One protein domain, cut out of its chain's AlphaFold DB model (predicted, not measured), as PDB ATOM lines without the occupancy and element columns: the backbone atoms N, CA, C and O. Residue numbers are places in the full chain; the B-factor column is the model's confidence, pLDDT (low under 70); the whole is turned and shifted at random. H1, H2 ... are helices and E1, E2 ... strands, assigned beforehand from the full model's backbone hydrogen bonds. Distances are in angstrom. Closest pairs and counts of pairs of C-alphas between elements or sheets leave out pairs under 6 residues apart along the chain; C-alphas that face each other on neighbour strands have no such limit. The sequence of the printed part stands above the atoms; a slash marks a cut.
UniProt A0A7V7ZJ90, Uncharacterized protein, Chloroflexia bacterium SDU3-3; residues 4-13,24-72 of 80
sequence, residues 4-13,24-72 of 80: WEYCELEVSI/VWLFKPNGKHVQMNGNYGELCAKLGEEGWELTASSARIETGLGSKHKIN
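This is residues 4 to 13 and 24 to 72 of the 80 residues of an uncharacterized protein of Chloroflexia bacterium SDU3-3 (UniProt A0A7V7ZJ90). One twisted sheet of five strands curls round a single helix, H1. The long strand E1 runs through the middle of the sheet, with the hairpin of E2 and E3 on one side of it and the hairpin of E4 and E5 on the other; the link from E4 to E5 lies at one end of the longest axis. The printed part has 59 residues, with one named helix and five named strands along the chain as E1, E2, E3, H1, E4, E5. The sheet's order is E3, E2, E1, E5, E4, antiparallel throughout, and the class is mixed, helices and strands. The whole is only just loose, close to compact, with a radius of gyration of the C-alphas of 12.8 A, and elongated, spanning 38 by 25 by 20 A.

Find C-alpha 4 at (50.284, 0.284, -5.830); from there E1 runs over residues 4 to 13, 28.9 A. After the cut, look for E2 at residues 24 to 27, then E3 at residues 33 to 39, 19.5 A. H1 begins at once, at C-alpha 40 at (63.882, -11.436, 9.112), and covers residues 40 to 49, 14.3 A. E4, residues 53 to 62, measures 26.9 A. E5, residues 68 to 72, ends at C-alpha 72 at (64.504, -11.803, -2.354).

Start at E1, an inner strand with staggered pairing: its residues 6 to 9 pair with E2, its residues 10 to 13 with E5. Toward E2, look at N 25 and O 8, 2.7 A apart, the directions at 156 degrees. Toward E5, N 11 and O 71 are 2.7 A apart, at 163 degrees. E3, an edge strand, forms a hairpin with E2, where N 24 and O 36 are 2.8 A apart. E4, the other edge strand, forms a hairpin with E5, where N 60 and O 70 are 2.8 A apart. E2 is apart from both E4 and E5, and so is E3. H1 is on the sheet; its closest C-alphas to E1 are those of Tyr 40 and Val 11, 6.9 A apart. In H1 every O i to N i+4 pair is within hydrogen-bond range.

The two C-alphas farthest apart are those of Trp 4 and Leu 65, 39.4 A. Residues 14 to 23 are not printed; C-alphas 13 and 24 are 14.3 A apart across this cut. The links that are printed whole are tight. The mean pLDDT of the printed part is 82.5; look for values under 70 at residues 29, 31 and 63 to 68, of which 68 belongs to E5.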
ATOM      1  N   TRP A   4      49.549   1.246  -6.660       87.50
ATOM      2  CA  TRP A   4      50.284   0.284  -5.830       87.50
ATOM      3  C   TRP A   4      51.682   0.809  -5.488       87.50
ATOM      4  O   TRP A   4      52.321   1.431  -6.340       87.50
ATOM      5  N   GLU A   5      52.160   0.534  -4.273       89.81
ATOM      6  CA  GLU A   5      53.587   0.614  -3.916       89.81
ATOM      7  C   GLU A   5      54.195  -0.784  -3.896       89.81
ATOM      8  O   GLU A   5      53.475  -1.768  -3.721       89.81
ATOM      9  N   TYR A   6      55.521  -0.852  -4.023       90.81
ATOM     10  CA  TYR A   6      56.280  -2.097  -4.016       90.81
ATOM     11  C   TYR A   6      57.444  -2.018  -3.027       90.81
ATOM     12  O   TYR A   6      58.055  -0.963  -2.843       90.81
ATOM     13  N   CYS A   7      57.792  -3.145  -2.414       91.19
ATOM     14  CA  CYS A   7      59.037  -3.270  -1.665       91.19
ATOM     15  C   CYS A   7      59.704  -4.620  -1.920       91.19
ATOM     16  O   CYS A   7      59.044  -5.604  -2.251       91.19
ATOM     17  N   GLU A   8      61.019  -4.655  -1.741       91.38
ATOM     18  CA  GLU A   8      61.844  -5.855  -1.806       91.38
ATOM     19  C   GLU A   8      62.442  -6.127  -0.426       91.38
ATOM     20  O   GLU A   8      63.003  -5.232   0.192       91.38
ATOM     21  N   LEU A   9      62.346  -7.353   0.069       89.06
ATOM     22  CA  LEU A   9      63.066  -7.825   1.246       89.06
ATOM     23  C   LEU A   9      64.156  -8.784   0.770       89.06
ATOM     24  O   LEU A   9      63.856  -9.912   0.385       89.06
ATOM     25  N   GLU A  10      65.409  -8.333   0.804       88.25
ATOM     26  CA  GLU A  10      66.582  -9.186   0.608       88.25
ATOM     27  C   GLU A  10      66.958  -9.809   1.954       88.25
ATOM     28  O   GLU A  10      67.251  -9.122   2.930       88.25
ATOM     29  N   VAL A  11      66.982 -11.130   2.009       86.06
ATOM     30  CA  VAL A  11      67.352 -11.906   3.186       86.06
ATOM     31  C   VAL A  11      68.673 -12.580   2.910       86.06
ATOM     32  O   VAL A  11      68.766 -13.434   2.033       86.06
ATOM     33  N   SER A  12      69.699 -12.209   3.669       78.75
ATOM     34  CA  SER A  12      70.987 -12.891   3.635       78.75
ATOM     35  C   SER A  12      71.010 -13.959   4.719       78.75
ATOM     36  O   SER A  12      71.027 -13.666   5.915       78.75
ATOM     37  N   ILE A  13      71.043 -15.213   4.292       75.81
ATOM     38  CA  ILE A  13      71.206 -16.369   5.162       75.81
ATOM     39  C   ILE A  13      72.715 -16.638   5.224       75.81
ATOM     40  O   ILE A  13      73.309 -17.207   4.305       75.81
ATOM     41  N   VAL A  24      65.010  -4.694   4.066       82.31
ATOM     42  CA  VAL A  24      63.889  -4.210   3.250       82.31
ATOM     43  C   VAL A  24      64.311  -2.955   2.495       82.31
ATOM     44  O   VAL A  24      64.760  -1.984   3.101       82.31
ATOM     45  N   TRP A  25      64.089  -2.962   1.190       85.00
ATOM     46  CA  TRP A  25      64.151  -1.838   0.271       85.00
ATOM     47  C   TRP A  25      62.731  -1.457  -0.143       85.00
ATOM     48  O   TRP A  25      62.059  -2.172  -0.885       85.00
ATOM     49  N   LEU A  26      62.246  -0.329   0.359       83.44
ATOM     50  CA  LEU A  26      60.894   0.153   0.092       83.44
ATOM     51  C   LEU A  26      60.934   1.169  -1.044       83.44
ATOM     52  O   LEU A  26      61.489   2.252  -0.866       83.44
ATOM     53  N   PHE A  27      60.361   0.827  -2.197       79.75
ATOM     54  CA  PHE A  27      60.401   1.655  -3.398       79.75
ATOM     55  C   PHE A  27      59.151   2.524  -3.470       79.75
ATOM     56  O   PHE A  27      58.049   2.056  -3.764       79.75
ATOM     57  N   LYS A  28      59.316   3.817  -3.195       71.19
ATOM     58  CA  LYS A  28      58.209   4.766  -3.275       71.19
ATOM     59  C   LYS A  28      57.979   5.193  -4.728       71.19
ATOM     60  O   LYS A  28      58.948   5.379  -5.467       71.19
ATOM     61  N   PRO A  29      56.725   5.469  -5.131       67.81
ATOM     62  CA  PRO A  29      56.400   5.931  -6.486       67.81
ATOM     63  C   PRO A  29      57.121   7.215  -6.922       67.81
ATOM     64  O   PRO A  29      57.226   7.496  -8.110       67.81
ATOM     65  N   ASN A  30      57.624   8.006  -5.970       74.12
ATOM     66  CA  ASN A  30      58.391   9.227  -6.225       74.12
ATOM     67  C   ASN A  30      59.897   8.984  -6.466       74.12
ATOM     68  O   ASN A  30      60.672   9.938  -6.445       74.12
ATOM     69  N   GLY A  31      60.324   7.727  -6.626       68.75
ATOM     70  CA  GLY A  31      61.720   7.348  -6.857       68.75
ATOM     71  C   GLY A  31      62.596   7.322  -5.600       68.75
ATOM     72  O   GLY A  31      63.768   6.958  -5.683       68.75
ATOM     73  N   LYS A  32      62.063   7.671  -4.419       75.19
ATOM     74  CA  LYS A  32      62.785   7.509  -3.150       75.19
ATOM     75  C   LYS A  32      62.747   6.047  -2.718       75.19
ATOM     76  O   LYS A  32      61.690   5.420  -2.760       75.19
ATOM     77  N   HIS A  33      63.869   5.535  -2.223       78.00
ATOM     78  CA  HIS A  33      63.909   4.252  -1.533       78.00
ATOM     79  C   HIS A  33      64.201   4.451  -0.046       78.00
ATOM     80  O   HIS A  33      64.932   5.364   0.338       78.00
ATOM     81  N   VAL A  34      63.599   3.614   0.796       83.69
ATOM     82  CA  VAL A  34      63.915   3.539   2.228       83.69
ATOM     83  C   VAL A  34      64.519   2.172   2.499       83.69
ATOM     84  O   VAL A  34      63.940   1.164   2.102       83.69
ATOM     85  N   GLN A  35      65.664   2.150   3.172       86.94
ATOM     86  CA  GLN A  35      66.301   0.919   3.614       86.94
ATOM     87  C   GLN A  35      65.977   0.671   5.090       86.94
ATOM     88  O   GLN A  35      66.140   1.564   5.921       86.94
ATOM     89  N   MET A  36      65.546  -0.542   5.423       85.06
ATOM     90  CA  MET A  36      65.366  -1.000   6.802       85.06
ATOM     91  C   MET A  36      66.136  -2.301   6.998       85.06
ATOM     92  O   MET A  36      65.913  -3.260   6.270       85.06
ATOM     93  N   ASN A  37      67.020  -2.350   7.990       86.88
ATOM     94  CA  ASN A  37      67.751  -3.564   8.349       86.88
ATOM     95  C   ASN A  37      67.154  -4.143   9.632       86.88
ATOM     96  O   ASN A  37      66.792  -3.384  10.531       86.88
ATOM     97  N   GLY A  38      67.081  -5.465   9.745       85.12
ATOM     98  CA  GLY A  38      66.524  -6.098  10.938       85.12
ATOM     99  C   GLY A  38      66.598  -7.616  10.919       85.12
ATOM    100  O   GLY A  38      67.152  -8.232  10.001       85.12
ATOM    101  N   ASN A  39      66.034  -8.225  11.959       87.38
ATOM    102  CA  ASN A  39      65.770  -9.654  11.942       87.38
ATOM    103  C   ASN A  39      64.694  -9.955  10.887       87.38
ATOM    104  O   ASN A  39      63.714  -9.223  10.772       87.38
ATOM    105  N   TYR A  40      64.863 -11.037  10.125       84.00
ATOM    106  CA  TYR A  40      63.882 -11.436   9.112       84.00
ATOM    107  C   TYR A  40      62.453 -11.552   9.665       84.00
ATOM    108  O   TYR A  40      61.526 -11.020   9.059       84.00
ATOM    109  N   GLY A  41      62.277 -12.180  10.833       84.31
ATOM    110  CA  GLY A  41      60.959 -12.364  11.442       84.31
ATOM    111  C   GLY A  41      60.285 -11.041  11.805       84.31
ATOM    112  O   GLY A  41      59.112 -10.846  11.499       84.31
ATOM    113  N   GLU A  42      61.040 -10.105  12.382       88.06
ATOM    114  CA  GLU A  42      60.545  -8.764  12.729       88.06
ATOM    115  C   GLU A  42      60.139  -7.972  11.481       88.06
ATOM    116  O   GLU A  42      59.092  -7.326  11.459       88.06
ATOM    117  N   LEU A  43      60.944  -8.047  10.416       88.31
ATOM    118  CA  LEU A  43      60.648  -7.373   9.153       88.31
ATOM    119  C   LEU A  43      59.396  -7.954   8.485       88.31
ATOM    120  O   LEU A  43      58.567  -7.193   7.994       88.31
ATOM    121  N   CYS A  44      59.222  -9.277   8.498       86.69
ATOM    122  CA  CYS A  44      58.014  -9.919   7.980       86.69
ATOM    123  C   CYS A  44      56.763  -9.550   8.778       86.69
ATOM    124  O   CYS A  44      55.739  -9.245   8.168       86.69
ATOM    125  N   ALA A  45      56.844  -9.542  10.112       90.06
ATOM    126  CA  ALA A  45      55.732  -9.130  10.965       90.06
ATOM    127  C   ALA A  45      55.309  -7.690  10.651       90.06
ATOM    128  O   ALA A  45      54.142  -7.444  10.355       90.06
ATOM    129  N   LYS A  46      56.276  -6.766  10.581       90.62
ATOM    130  CA  LYS A  46      56.027  -5.364  10.232       90.62
ATOM    131  C   LYS A  46      55.381  -5.202   8.853       90.62
ATOM    132  O   LYS A  46      54.443  -4.427   8.701       90.62
ATOM    133  N   LEU A  47      55.866  -5.927   7.842       90.81
ATOM    134  CA  LEU A  47      55.267  -5.890   6.504       90.81
ATOM    135  C   LEU A  47      53.816  -6.400   6.522       90.81
ATOM    136  O   LEU A  47      52.950  -5.790   5.897       90.81
ATOM    137  N   GLY A  48      53.532  -7.465   7.277       91.50
ATOM    138  CA  GLY A  48      52.171  -7.971   7.460       91.50
ATOM    139  C   GLY A  48      51.244  -6.964   8.150       91.50
ATOM    140  O   GLY A  48      50.140  -6.723   7.667       91.50
ATOM    141  N   GLU A  49      51.706  -6.329   9.231       93.44
ATOM    142  CA  GLU A  49      50.963  -5.285   9.960       93.44
ATOM    143  C   GLU A  49      50.659  -4.058   9.086       93.44
ATOM    144  O   GLU A  49      49.595  -3.453   9.194       93.44
ATOM    145  N   GLU A  50      51.572  -3.711   8.178       90.88
ATOM    146  CA  GLU A  50      51.423  -2.608   7.227       90.88
ATOM    147  C   GLU A  50      50.601  -2.965   5.967       90.88
ATOM    148  O   GLU A  50      50.476  -2.133   5.058       90.88
ATOM    149  N   GLY A  51      50.052  -4.183   5.888       92.31
ATOM    150  CA  GLY A  51      49.195  -4.626   4.786       92.31
ATOM    151  C   GLY A  51      49.939  -4.924   3.482       92.31
ATOM    152  O   GLY A  51      49.359  -4.798   2.402       92.31
ATOM    153  N   TRP A  52      51.223  -5.284   3.554       93.81
ATOM    154  CA  TRP A  52      51.988  -5.710   2.384       93.81
ATOM    155  C   TRP A  52      51.663  -7.154   2.001       93.81
ATOM    156  O   TRP A  52      51.761  -8.079   2.806       93.81
ATOM    157  N   GLU A  53      51.342  -7.358   0.730       93.69
ATOM    158  CA  GLU A  53      51.051  -8.665   0.151       93.69
ATOM    159  C   GLU A  53      52.273  -9.194  -0.596       93.69
ATOM    160  O   GLU A  53      52.815  -8.508  -1.465       93.69
ATOM    161  N   LEU A  54      52.690 -10.427  -0.296       92.94
ATOM    162  CA  LEU A  54      53.765 -11.097  -1.023       92.94
ATOM    163  C   LEU A  54      53.327 -11.384  -2.467       92.94
ATOM    164  O   LEU A  54      52.280 -11.985  -2.698       92.94
ATOM    165  N   THR A  55      54.147 -10.992  -3.438       94.12
ATOM    166  CA  THR A  55      53.868 -11.179  -4.870       94.12
ATOM    167  C   THR A  55      54.798 -12.183  -5.526       94.12
ATOM    168  O   THR A  55      54.370 -12.932  -6.400       94.12
ATOM    169  N   ALA A  56      56.065 -12.197  -5.122       92.62
ATOM    170  CA  ALA A  56      57.064 -13.089  -5.682       92.62
ATOM    171  C   ALA A  56      58.176 -13.367  -4.675       92.62
ATOM    172  O   ALA A  56      58.472 -12.557  -3.798       92.62
ATOM    173  N   SER A  57      58.833 -14.506  -4.849       91.38
ATOM    174  CA  SER A  57      60.048 -14.860  -4.126       91.38
ATOM    175  C   SER A  57      61.058 -15.459  -5.093       91.38
ATOM    176  O   SER A  57      60.698 -16.300  -5.916       91.38
ATOM    177  N   SER A  58      62.321 -15.073  -4.967       89.38
ATOM    178  CA  SER A  58      63.432 -15.700  -5.681       89.38
ATOM    179  C   SER A  58      64.567 -15.999  -4.716       89.38
ATOM    180  O   SER A  58      64.826 -15.233  -3.793       89.38
ATOM    181  N   ALA A  59      65.241 -17.125  -4.915       85.38
ATOM    182  CA  ALA A  59      66.425 -17.488  -4.152       85.38
ATOM    183  C   ALA A  59      67.628 -17.512  -5.093       85.38
ATOM    184  O   ALA A  59      67.557 -18.104  -6.171       85.38
ATOM    185  N   ARG A  60      68.736 -16.889  -4.684       81.12
ATOM    186  CA  ARG A  60      70.025 -17.009  -5.368       81.12
ATOM    187  C   ARG A  60      71.087 -17.543  -4.423       81.12
ATOM    188  O   ARG A  60      71.185 -17.131  -3.265       81.12
ATOM    189  N   ILE A  61      71.898 -18.454  -4.941       73.25
ATOM    190  CA  ILE A  61      73.100 -18.933  -4.266       73.25
ATOM    191  C   ILE A  61      74.272 -18.208  -4.912       73.25
ATOM    192  O   ILE A  61      74.525 -18.380  -6.102       73.25
ATOM    193  N   GLU A  62      74.977 -17.388  -4.142       71.62
ATOM    194  CA  GLU A  62      76.234 -16.801  -4.598       71.62
ATOM    195  C   GLU A  62      77.374 -17.759  -4.250       71.62
ATOM    196  O   GLU A  62      77.742 -17.919  -3.084       71.62
ATOM    197  N   THR A  63      77.910 -18.441  -5.262       62.06
ATOM    198  CA  THR A  63      79.026 -19.381  -5.107       62.06
ATOM    199  C   THR A  63      80.362 -18.628  -5.054       62.06
ATOM    200  O   THR A  63      80.698 -17.903  -5.987       62.06
ATOM    201  N   GLY A  64      81.124 -18.808  -3.968       64.50
ATOM    202  CA  GLY A  64      82.425 -18.177  -3.690       64.50
ATOM    203  C   GLY A  64      82.930 -18.504  -2.271       64.50
ATOM    204  O   GLY A  64      82.232 -19.190  -1.517       64.50
ATOM    205  N   LEU A  65      84.128 -18.029  -1.894       50.56
ATOM    206  CA  LEU A  65      84.664 -18.139  -0.524       50.56
ATOM    207  C   LEU A  65      83.732 -17.390   0.449       50.56
ATOM    208  O   LEU A  65      83.721 -16.163   0.489       50.56
ATOM    209  N   GLY A  66      82.921 -18.143   1.202       57.84
ATOM    210  CA  GLY A  66      81.873 -17.609   2.078       57.84
ATOM    211  C   GLY A  66      80.495 -17.551   1.416       57.84
ATOM    212  O   GLY A  66      79.874 -16.492   1.422       57.84
ATOM    213  N   SER A  67      80.038 -18.671   0.838       56.53
ATOM    214  CA  SER A  67      78.742 -18.795   0.155       56.53
ATOM    215  C   SER A  67      77.616 -18.126   0.946       56.53
ATOM    216  O   SER A  67      77.367 -18.465   2.104       56.53
ATOM    217  N   LYS A  68      76.946 -17.157   0.316       65.88
ATOM    218  CA  LYS A  68      75.779 -16.472   0.879       65.88
ATOM    219  C   LYS A  68      74.550 -16.946   0.126       65.88
ATOM    220  O   LYS A  68      74.479 -16.831  -1.098       65.88
ATOM    221  N   HIS A  69      73.581 -17.474   0.861       76.00
ATOM    222  CA  HIS A  69      72.261 -17.724   0.305       76.00
ATOM    223  C   HIS A  69      71.459 -16.440   0.467       76.00
ATOM    224  O   HIS A  69      71.333 -15.920   1.577       76.00
ATOM    225  N   LYS A  70      70.955 -15.907  -0.641       81.19
ATOM    226  CA  LYS A  70      70.094 -14.732  -0.634       81.19
ATOM    227  C   LYS A  70      68.697 -15.124  -1.080       81.19
ATOM    228  O   LYS A  70      68.548 -15.830  -2.076       81.19
ATOM    229  N   ILE A  71      67.685 -14.660  -0.359       85.69
ATOM    230  CA  ILE A  71      66.287 -14.774  -0.771       85.69
ATOM    231  C   ILE A  71      65.725 -13.371  -0.919       85.69
ATOM    232  O   ILE A  71      65.774 -12.594   0.027       85.69
ATOM    233  N   ASN A  72      65.173 -13.063  -2.085       89.19
ATOM    234  CA  ASN A  72      64.504 -11.803  -2.354       89.19
ATOM    235  C   ASN A  72      62.999 -12.050  -2.391       89.19
ATOM    236  O   ASN A  72      62.516 -12.837  -3.207       89.19
TER     237      ASN A  72